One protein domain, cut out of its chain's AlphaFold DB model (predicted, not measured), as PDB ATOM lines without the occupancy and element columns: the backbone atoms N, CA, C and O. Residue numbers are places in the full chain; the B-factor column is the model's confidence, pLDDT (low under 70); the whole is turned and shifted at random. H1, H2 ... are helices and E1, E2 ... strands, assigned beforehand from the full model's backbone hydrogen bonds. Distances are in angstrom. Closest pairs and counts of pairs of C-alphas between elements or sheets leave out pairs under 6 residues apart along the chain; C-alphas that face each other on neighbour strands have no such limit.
ATOM      1  N   LEU A 105     123.430 217.617 303.555       93.56
ATOM      2  CA  LEU A 105     123.302 218.800 302.719       93.56
ATOM      3  C   LEU A 105     124.516 218.875 301.784       93.56
ATOM      4  O   LEU A 105     125.661 219.019 302.233       93.56
ATOM      5  N   VAL A 106     124.269 218.795 300.480       95.00
ATOM      6  CA  VAL A 106     125.312 218.849 299.442       95.00
ATOM      7  C   VAL A 106     124.924 219.817 298.332       95.00
ATOM      8  O   VAL A 106     123.745 220.114 298.143       95.00
ATOM      9  N   VAL A 107     125.910 220.283 297.566       93.75
ATOM     10  CA  VAL A 107     125.658 220.927 296.270       93.75
ATOM     11  C   VAL A 107     125.895 219.891 295.178       93.75
ATOM     12  O   VAL A 107     127.035 219.491 294.952       93.75
ATOM     13  N   GLY A 108     124.830 219.404 294.553       93.94
ATOM     14  CA  GLY A 108     124.890 218.475 293.427       93.94
ATOM     15  C   GLY A 108     125.013 219.214 292.103       93.94
ATOM     16  O   GLY A 108     124.570 220.351 291.985       93.94
ATOM     17  N   PHE A 109     125.598 218.567 291.102       92.62
ATOM     18  CA  PHE A 109     125.668 219.083 289.741       92.62
ATOM     19  C   PHE A 109     125.137 218.060 288.759       92.62
ATOM     20  O   PHE A 109     125.473 216.875 288.832       92.62
ATOM     21  N   PHE A 110     124.366 218.561 287.815       92.25
ATOM     22  CA  PHE A 110     123.627 217.802 286.841       92.25
ATOM     23  C   PHE A 110     124.096 218.182 285.443       92.25
ATOM     24  O   PHE A 110     124.398 219.346 285.165       92.25
ATOM     25  N   ASN A 111     124.207 217.173 284.589       89.50
ATOM     26  CA  ASN A 111     124.449 217.378 283.167       89.50
ATOM     27  C   ASN A 111     123.135 217.713 282.433       89.50
ATOM     28  O   ASN A 111     122.060 217.723 283.037       89.50
ATOM     29  N   ASP A 112     123.214 217.911 281.118       86.38
ATOM     30  CA  ASP A 112     122.049 218.217 280.272       86.38
ATOM     31  C   ASP A 112     120.968 217.116 280.275       86.38
ATOM     32  O   ASP A 112     119.801 217.391 280.009       86.38
ATOM     33  N   ASP A 113     121.328 215.877 280.633       88.19
ATOM     34  CA  ASP A 113     120.388 214.757 280.803       88.19
ATOM     35  C   ASP A 113     119.759 214.707 282.212       88.19
ATOM     36  O   ASP A 113     119.130 213.709 282.575       88.19
ATOM     37  N   HIS A 114     119.973 215.736 283.038       87.38
ATOM     38  CA  HIS A 114     119.561 215.820 284.443       87.38
ATOM     39  C   HIS A 114     120.097 214.683 285.328       87.38
ATOM     40  O   HIS A 114     119.485 214.317 286.331       87.38
ATOM     41  N   LYS A 115     121.261 214.118 284.995       90.00
ATOM     42  CA  LYS A 115     121.926 213.108 285.828       90.00
ATOM     43  C   LYS A 115     122.898 213.768 286.784       90.00
ATOM     44  O   LYS A 115     123.717 214.578 286.357       90.00
ATOM     45  N   LEU A 116     122.852 213.374 288.057       92.44
ATOM     46  CA  LEU A 116     123.831 213.798 289.054       92.44
ATOM     47  C   LEU A 116     125.215 213.250 288.678       92.44
ATOM     48  O   LEU A 116     125.427 212.038 288.674       92.44
ATOM     49  N   VAL A 117     126.159 214.139 288.370       91.75
ATOM     50  CA  VAL A 117     127.513 213.776 287.909       91.75
ATOM     51  C   VAL A 117     128.607 214.097 288.923       91.75
ATOM     52  O   VAL A 117     129.623 213.406 288.962       91.75
ATOM     53  N   LYS A 118     128.413 215.113 289.773       90.56
ATOM     54  CA  LYS A 118     129.316 215.420 290.896       90.56
ATOM     55  C   LYS A 118     128.535 216.040 292.051       90.56
ATOM     56  O   LYS A 118     127.443 216.567 291.848       90.56
ATOM     57  N   PHE A 119     129.098 216.005 293.253       93.31
ATOM     58  CA  PHE A 119     128.551 216.730 294.397       93.31
ATOM     59  C   PHE A 119     129.660 217.272 295.305       93.31
ATOM     60  O   PHE A 119     130.769 216.741 295.359       93.31
ATOM     61  N   VAL A 120     129.341 218.348 296.015       93.06
ATOM     62  CA  VAL A 120     130.182 219.022 297.004       93.06
ATOM     63  C   VAL A 120     129.560 218.804 298.378       93.06
ATOM     64  O   VAL A 120     128.456 219.275 298.646       93.06
ATOM     65  N   GLU A 121     130.272 218.089 299.246       93.31
ATOM     66  CA  GLU A 121     129.802 217.695 300.579       93.31
ATOM     67  C   GLU A 121     130.666 218.258 301.710       93.31
ATOM     68  O   GLU A 121     130.146 218.543 302.790       93.31
ATOM     69  N   SER A 122     131.972 218.447 301.483       91.62
ATOM     70  CA  SER A 122     132.915 218.923 302.506       91.62
ATOM     71  C   SER A 122     133.332 220.395 302.342       91.62
ATOM     72  O   SER A 122     133.342 220.914 301.223       91.62
ATOM     73  N   PRO A 123     133.752 221.073 303.429       88.75
ATOM     74  CA  PRO A 123     134.272 222.445 303.371       88.75
ATOM     75  C   PRO A 123     135.401 222.637 302.360       88.75
ATOM     76  O   PRO A 123     135.433 223.631 301.643       88.75
ATOM     77  N   ALA A 124     136.303 221.660 302.253       88.81
ATOM     78  CA  ALA A 124     137.396 221.708 301.290       88.81
ATOM     79  C   ALA A 124     136.884 221.655 299.840       88.81
ATOM     80  O   ALA A 124     137.357 222.413 298.990       88.81
ATOM     81  N   GLN A 125     135.887 220.807 299.564       91.50
ATOM     82  CA  GLN A 125     135.244 220.734 298.250       91.50
ATOM     83  C   GLN A 125     134.505 222.033 297.922       91.50
ATOM     84  O   GLN A 125     134.614 222.514 296.801       91.50
ATOM     85  N   PHE A 126     133.812 222.631 298.895       88.75
ATOM     86  CA  PHE A 126     133.099 223.894 298.706       88.75
ATOM     87  C   PHE A 126     134.058 225.043 298.394       88.75
ATOM     88  O   PHE A 126     133.841 225.793 297.446       88.75
ATOM     89  N   THR A 127     135.163 225.148 299.133       85.44
ATOM     90  CA  THR A 127     136.213 226.133 298.847       85.44
ATOM     91  C   THR A 127     136.826 225.918 297.469       85.44
ATOM     92  O   THR A 127     137.031 226.881 296.742       85.44
ATOM     93  N   THR A 128     137.088 224.669 297.085       85.81
ATOM     94  CA  THR A 128     137.677 224.354 295.775       85.81
ATOM     95  C   THR A 128     136.720 224.682 294.630       85.81
ATOM     96  O   THR A 128     137.143 225.254 293.634       85.81
ATOM     97  N   ALA A 129     135.439 224.338 294.774       83.25
ATOM     98  CA  ALA A 129     134.438 224.530 293.730       83.25
ATOM     99  C   ALA A 129     133.988 225.991 293.605       83.25
ATOM    100  O   ALA A 129     133.784 226.475 292.502       83.25
ATOM    101  N   PHE A 130     133.834 226.705 294.721       82.38
ATOM    102  CA  PHE A 130     133.170 228.013 294.738       82.38
ATOM    103  C   PHE A 130     134.049 229.143 295.280       82.38
ATOM    104  O   PHE A 130     133.541 230.211 295.597       82.38
ATOM    105  N   ALA A 131     135.349 228.911 295.490       79.81
ATOM    106  CA  ALA A 131     136.234 229.845 296.199       79.81
ATOM    107  C   ALA A 131     135.683 230.282 297.579       79.81
ATOM    108  O   ALA A 131     135.988 231.363 298.076       79.81
ATOM    109  N   GLY A 132     134.855 229.434 298.202       77.81
ATOM    110  CA  GLY A 132     134.186 229.726 299.469       77.81
ATOM    111  C   GLY A 132     132.894 230.541 299.344       77.81
ATOM    112  O   GLY A 132     132.353 230.936 300.377       77.81
ATOM    113  N   TYR A 133     132.382 230.770 298.130       79.19
ATOM    114  CA  TYR A 133     131.179 231.562 297.883       79.19
ATOM    115  C   TYR A 133     130.340 231.068 296.692       79.19
ATOM    116  O   TYR A 133     130.722 231.213 295.532       79.19
ATOM    117  N   LEU A 134     129.153 230.529 296.969       81.94
ATOM    118  CA  LEU A 134     128.201 230.068 295.958       81.94
ATOM    119  C   LEU A 134     127.134 231.134 295.687       81.94
ATOM    120  O   LEU A 134     126.278 231.385 296.532       81.94
ATOM    121  N   ILE A 135     127.132 231.719 294.491       74.75
ATOM    122  CA  ILE A 135     126.076 232.647 294.060       74.75
ATOM    123  C   ILE A 135     124.795 231.856 293.791       74.75
ATOM    124  O   ILE A 135     124.777 231.002 292.910       74.75
ATOM    125  N   LEU A 136     123.716 232.170 294.513       72.00
ATOM    126  CA  LEU A 136     122.442 231.459 294.364       72.00
ATOM    127  C   LEU A 136     121.651 231.913 293.135       72.00
ATOM    128  O   LEU A 136     121.084 231.098 292.410       72.00
ATOM    129  N   ALA A 137     121.616 233.221 292.899       65.88
ATOM    130  CA  ALA A 137     120.965 233.817 291.747       65.88
ATOM    131  C   ALA A 137     121.589 235.178 291.441       65.88
ATOM    132  O   ALA A 137     121.918 235.944 292.343       65.88
ATOM    133  N   LEU A 138     121.686 235.512 290.157       59.59
ATOM    134  CA  LEU A 138     122.084 236.832 289.689       59.59
ATOM    135  C   LEU A 138     120.902 237.473 288.964       59.59
ATOM    136  O   LEU A 138     120.330 236.890 288.044       59.59
ATOM    137  N   ASN A 139     120.505 238.681 289.376       61.12
ATOM    138  CA  ASN A 139     119.354 239.396 288.804       61.12
ATOM    139  C   ASN A 139     118.052 238.564 288.789       61.12
ATOM    140  O   ASN A 139     117.277 238.619 287.835       61.12
ATOM    141  N   GLY A 140     117.827 237.769 289.841       59.25
ATOM    142  CA  GLY A 140     116.648 236.904 289.970       59.25
ATOM    143  C   GLY A 140     116.653 235.682 289.047       59.25
ATOM    144  O   GLY A 140     115.623 235.028 288.905       59.25
ATOM    145  N   LYS A 141     117.787 235.380 288.406       63.47
ATOM    146  CA  LYS A 141     117.965 234.192 287.573       63.47
ATOM    147  C   LYS A 141     119.009 233.276 288.176       63.47
ATOM    148  O   LYS A 141     120.055 233.730 288.633       63.47
ATOM    149  N   PHE A 142     118.722 231.985 288.121       73.19
ATOM    150  CA  PHE A 142     119.694 230.968 288.463       73.19
ATOM    151  C   PHE A 142     120.813 230.962 287.428       73.19
ATOM    152  O   PHE A 142     120.547 230.960 286.222       73.19
ATOM    153  N   THR A 143     122.053 230.982 287.895       67.31
ATOM    154  CA  THR A 143     123.229 231.006 287.024       67.31
ATOM    155  C   THR A 143     123.856 229.617 287.019       67.31
ATOM    156  O   THR A 143     124.166 229.117 288.102       67.31
ATOM    157  N   PRO A 144     124.054 228.983 285.847       74.19
ATOM    158  CA  PRO A 144     124.728 227.692 285.781       74.19
ATOM    159  C   PRO A 144     126.165 227.824 286.286       74.19
ATOM    160  O   PRO A 144     126.788 228.881 286.167       74.19
ATOM    161  N   TYR A 145     126.690 226.736 286.839       80.19
ATOM    162  CA  TYR A 145     128.092 226.674 287.225       80.19
ATOM    163  C   TYR A 145     128.928 226.390 285.982       80.19
ATOM    164  O   TYR A 145     128.623 225.452 285.249       80.19
ATOM    165  N   VAL A 146     129.979 227.175 285.766       77.31
ATOM    166  CA  VAL A 146     130.910 226.982 284.652       77.31
ATOM    167  C   VAL A 146     132.217 226.437 285.202       77.31
ATOM    168  O   VAL A 146     132.880 227.076 286.016       77.31
ATOM    169  N   ASP A 147     132.583 225.238 284.769       75.38
ATOM    170  CA  ASP A 147     133.866 224.627 285.086       75.38
ATOM    171  C   ASP A 147     134.923 225.097 284.084       75.38
ATOM    172  O   ASP A 147     135.208 224.447 283.078       75.38
ATOM    173  N   GLU A 148     135.497 226.270 284.347       72.56
ATOM    174  CA  GLU A 148     136.488 226.887 283.456       72.56
ATOM    175  C   GLU A 148     137.773 226.051 283.321       72.56
ATOM    176  O   GLU A 148     138.491 226.151 282.326       72.56
ATOM    177  N   ILE A 149     138.054 225.182 284.300       69.44
ATOM    178  CA  ILE A 149     139.229 224.304 284.303       69.44
ATOM    179  C   ILE A 149     139.050 223.160 283.297       69.44
ATOM    180  O   ILE A 149     140.007 222.776 282.623       69.44
ATOM    181  N   HIS A 150     137.830 222.642 283.156       71.69
ATOM    182  CA  HIS A 150     137.509 221.509 282.286       71.69
ATOM    183  C   HIS A 150     136.762 221.953 281.024       71.69
ATOM    184  O   HIS A 150     135.750 221.376 280.653       71.69
ATOM    185  N   GLY A 151     137.266 222.981 280.338       73.19
ATOM    186  CA  GLY A 151     136.752 223.354 279.016       73.19
ATOM    187  C   GLY A 151     135.462 224.176 279.026       73.19
ATOM    188  O   GLY A 151     134.785 224.227 278.002       73.19
ATOM    189  N   ASN A 152     135.165 224.864 280.134       76.50
ATOM    190  CA  ASN A 152     133.928 225.621 280.351       76.50
ATOM    191  C   ASN A 152     132.683 224.732 280.336       76.50
ATOM    192  O   ASN A 152     131.644 225.136 279.821       76.50
ATOM    193  N   ASP A 153     132.774 223.528 280.900       79.31
ATOM    194  CA  ASP A 153     131.600 222.677 281.056       79.31
ATOM    195  C   ASP A 153     130.552 223.387 281.921       79.31
ATOM    196  O   ASP A 153     130.837 223.861 283.026       79.31
ATOM    197  N   HIS A 154     129.324 223.450 281.413       83.19
ATOM    198  CA  HIS A 154     128.198 224.034 282.120       83.19
ATOM    199  C   HIS A 154     127.471 222.944 282.893       83.19
ATOM    200  O   HIS A 154     127.073 221.923 282.337       83.19
ATOM    201  N   TYR A 155     127.266 223.189 284.177       86.38
ATOM    202  CA  TYR A 155     126.510 222.303 285.037       86.38
ATOM    203  C   TYR A 155     125.312 223.029 285.620       86.38
ATOM    204  O   TYR A 155     125.427 224.158 286.120       86.38
ATOM    205  N   ASP A 156     124.178 222.337 285.627       89.19
ATOM    206  CA  ASP A 156     123.059 222.742 286.456       89.19
ATOM    207  C   ASP A 156     123.344 222.298 287.892       89.19
ATOM    208  O   ASP A 156     123.422 221.106 288.177       89.19
ATOM    209  N   TRP A 157     123.591 223.236 288.799       90.56
ATOM    210  CA  TRP A 157     123.853 222.901 290.196       90.56
ATOM    211  C   TRP A 157     122.559 222.979 291.015       90.56
ATOM    212  O   TRP A 157     121.637 223.717 290.680       90.56
ATOM    213  N   ARG A 158     122.465 222.203 292.094       92.00
ATOM    214  CA  ARG A 158     121.332 222.202 293.031       92.00
ATOM    215  C   ARG A 158     121.816 221.998 294.454       92.00
ATOM    216  O   ARG A 158     122.799 221.300 294.682       92.00
ATOM    217  N   ILE A 159     121.099 222.556 295.418       91.31
ATOM    218  CA  ILE A 159     121.246 222.198 296.827       91.31
ATOM    219  C   ILE A 159     120.356 220.991 297.090       91.31
ATOM    220  O   ILE A 159     119.148 221.043 296.867       91.31
ATOM    221  N   LEU A 160     120.957 219.906 297.565       94.38
ATOM    222  CA  LEU A 160     120.274 218.638 297.766       94.38
ATOM    223  C   LEU A 160     120.284 218.251 299.242       94.38
ATOM    224  O   LEU A 160     121.311 218.357 299.917       94.38
ATOM    225  N   ARG A 161     119.161 217.700 299.704       94.62
ATOM    226  CA  ARG A 161     119.146 216.748 300.815       94.62
ATOM    227  C   ARG A 161     119.451 215.372 300.229       94.62
ATOM    228  O   ARG A 161     118.629 214.803 299.515       94.62
ATOM    229  N   TYR A 162     120.652 214.876 300.474       95.56
ATOM    230  CA  TYR A 162     121.249 213.761 299.754       95.56
ATOM    231  C   TYR A 162     121.463 212.544 300.651       95.56
ATOM    232  O   TYR A 162     122.057 212.657 301.723       95.56
ATOM    233  N   GLN A 163     121.045 211.377 300.166       93.00
ATOM    234  CA  GLN A 163     121.311 210.086 300.793       93.00
ATOM    235  C   GLN A 163     122.186 209.210 299.884       93.00
ATOM    236  O   GLN A 163     123.213 208.685 300.317       93.00
ATOM    237  N   THR A 164     121.810 209.074 298.609       89.25
ATOM    238  CA  THR A 164     122.563 208.349 297.571       89.25
ATOM    239  C   THR A 164     122.369 209.013 296.197       89.25
ATOM    240  O   THR A 164     121.484 209.860 296.052       89.25
ATOM    241  N   PRO A 165     123.127 208.622 295.151       85.31
ATOM    242  CA  PRO A 165     122.955 209.187 293.811       85.31
ATOM    243  C   PRO A 165     121.566 208.991 293.192       85.31
ATOM    244  O   PRO A 165     121.227 209.714 292.267       85.31
ATOM    245  N   THR A 166     120.777 208.035 293.687       87.38
ATOM    246  CA  THR A 166     119.396 207.764 293.244       87.38
ATOM    247  C   THR A 166     118.373 208.029 294.355       87.38
ATOM    248  O   THR A 166     117.222 207.613 294.258       87.38
ATOM    249  N   ALA A 167     118.801 208.628 295.467       91.00
ATOM    250  CA  ALA A 167     117.960 208.959 296.608       91.00
ATOM    251  C   ALA A 167     118.401 210.316 297.159       91.00
ATOM    252  O   ALA A 167     119.243 210.420 298.056       91.00
ATOM    253  N   PHE A 168     117.846 211.372 296.581       93.88
ATOM    254  CA  PHE A 168     118.053 212.742 297.019       93.88
ATOM    255  C   PHE A 168     116.782 213.561 296.783       93.88
ATOM    256  O   PHE A 168     115.910 213.175 296.007       93.88
ATOM    257  N   LYS A 169     116.686 214.705 297.456       93.56
ATOM    258  CA  LYS A 169     115.645 215.708 297.243       93.56
ATOM    259  C   LYS A 169     116.302 217.037 296.889       93.56
ATOM    260  O   LYS A 169     117.148 217.513 297.647       93.56
ATOM    261  N   ASP A 170     115.894 217.629 295.772       92.19
ATOM    262  CA  ASP A 170     116.209 219.018 295.447       92.19
ATOM    263  C   ASP A 170     115.479 219.950 296.426       92.19
ATOM    264  O   ASP A 170     114.267 219.858 296.619       92.19
ATOM    265  N   ILE A 171     116.245 220.789 297.119       89.12
ATOM    266  CA  ILE A 171     115.733 221.798 298.055       89.12
ATOM    267  C   ILE A 171     116.183 223.204 297.643       89.12
ATOM    268  O   ILE A 171     116.090 224.153 298.421       89.12
ATOM    269  N   THR A 172     116.675 223.368 296.413       85.00
ATOM    270  CA  THR A 172     117.200 224.643 295.907       85.00
ATOM    271  C   THR A 172     116.128 225.718 295.923       85.00
ATOM    272  O   THR A 172     116.382 226.821 296.392       85.00
ATOM    273  N   ASN A 173     114.908 225.398 295.489       78.12
ATOM    274  CA  ASN A 173     113.795 226.348 295.475       78.12
ATOM    275  C   ASN A 173     113.346 226.753 296.886       78.12
ATOM    276  O   ASN A 173     112.949 227.901 297.095       78.12
ATOM    277  N   GLU A 174     113.470 225.845 297.860       78.50
ATOM    278  CA  GLU A 174     113.223 226.135 299.277       78.50
ATOM    279  C   GLU A 174     114.238 227.158 299.822       78.50
ATOM    280  O   GLU A 174     113.903 227.953 300.698       78.50
ATOM    281  N   ILE A 175     115.461 227.181 299.275       75.44
ATOM    282  CA  ILE A 175     116.579 228.005 299.763       75.44
ATOM    283  C   ILE A 175     116.833 229.263 298.920       75.44
ATOM    284  O   ILE A 175     117.313 230.254 299.453       75.44
ATOM    285  N   ALA A 176     116.544 229.268 297.621       69.00
ATOM    286  CA  ALA A 176     116.931 230.353 296.714       69.00
ATOM    287  C   ALA A 176     115.746 231.178 296.191       69.00
ATOM    288  O   ALA A 176     115.962 232.198 295.536       69.00
ATOM    289  N   GLN A 177     114.497 230.733 296.416       67.00
ATOM    290  CA  GLN A 177     113.268 231.372 295.898       67.00
ATOM    291  C   GLN A 177     113.307 231.703 294.399       67.00
ATOM    292  O   GLN A 177     112.598 232.584 293.916       67.00
TER     293      GLN A 177
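Overview. This is residues 105 to 177 of the 185 residues of an uncharacterized protein of Fructobacillus ficulneus (UniProt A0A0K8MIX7). A strongly twisted antiparallel sheet is built along one long strand, E4, which bends by 100 degrees at residue 161; E1 and then E2 lie to one side of it, and E3 and E5 pair with its two ends on the other. The small helix H1 lies over E2, H2 sits beside E4, and a long loop, residues 131 to 144, leads from H1 to E3. The 73 residues printed hold E1, E2, H1, E3, E4, E5 and H2 in that order, mixed in class. The whole is compact, radius of gyration of the C-alphas 11.9 A, and rounded, 29 by 27 by 26 A.

Arrangement. Start at E1, residues 105 to 110, which forms an antiparallel hairpin with E2, residues 116 to 120; look for N 109 and O 118, 2.8 A. On the other side of E1 is E4, residues 153 to 164, antiparallel, with N 110 and O 156 at 2.7 A. H1, residues 123 to 130, is on this branched sheet at a height of 8.1 A, over E2 and along the strands, at 27 degrees to E2 on the local plane, which is fitted to only 6 C-alphas; the closest C-alphas of E2 and H1, Val 120 and Phe 126, are 5.9 A apart. E3, residues 145 to 147, E4 and E5, residues 167 to 170, form a meander, each strand the antiparallel neighbour of the one before: N 155 and O 145 are 2.8 A apart, N 169 and O 161 also 2.8 A. H2, residues 172 to 176, is on the sheet but over none of its strands; its closest C-alpha pair with E4, Thr 172 and Ile 159, is 4.8 A. In H1 and H2 every O i to N i+4 pair is within hydrogen-bond range.

Along the chain. Find C-alpha 105 at (123.302, 218.800, 302.719); E1 runs 15.9 A from there, E2 11.4 A and H1 10.3 A. E3 spans 6.5 A, E4 23.7 A, E5 10.3 A and H2 5.8 A, ending at C-alpha 176, (116.931, 230.353, 296.714).

Size, cuts and confidence. The C-alphas farthest apart, Asn 139 and Thr 164, are 32.4 A from each other. The printed part has no cut, and the link from H1 to E3 is long. Look for pLDDT under 70 at residues 137 to 141, 143, 149 and 176 to 177.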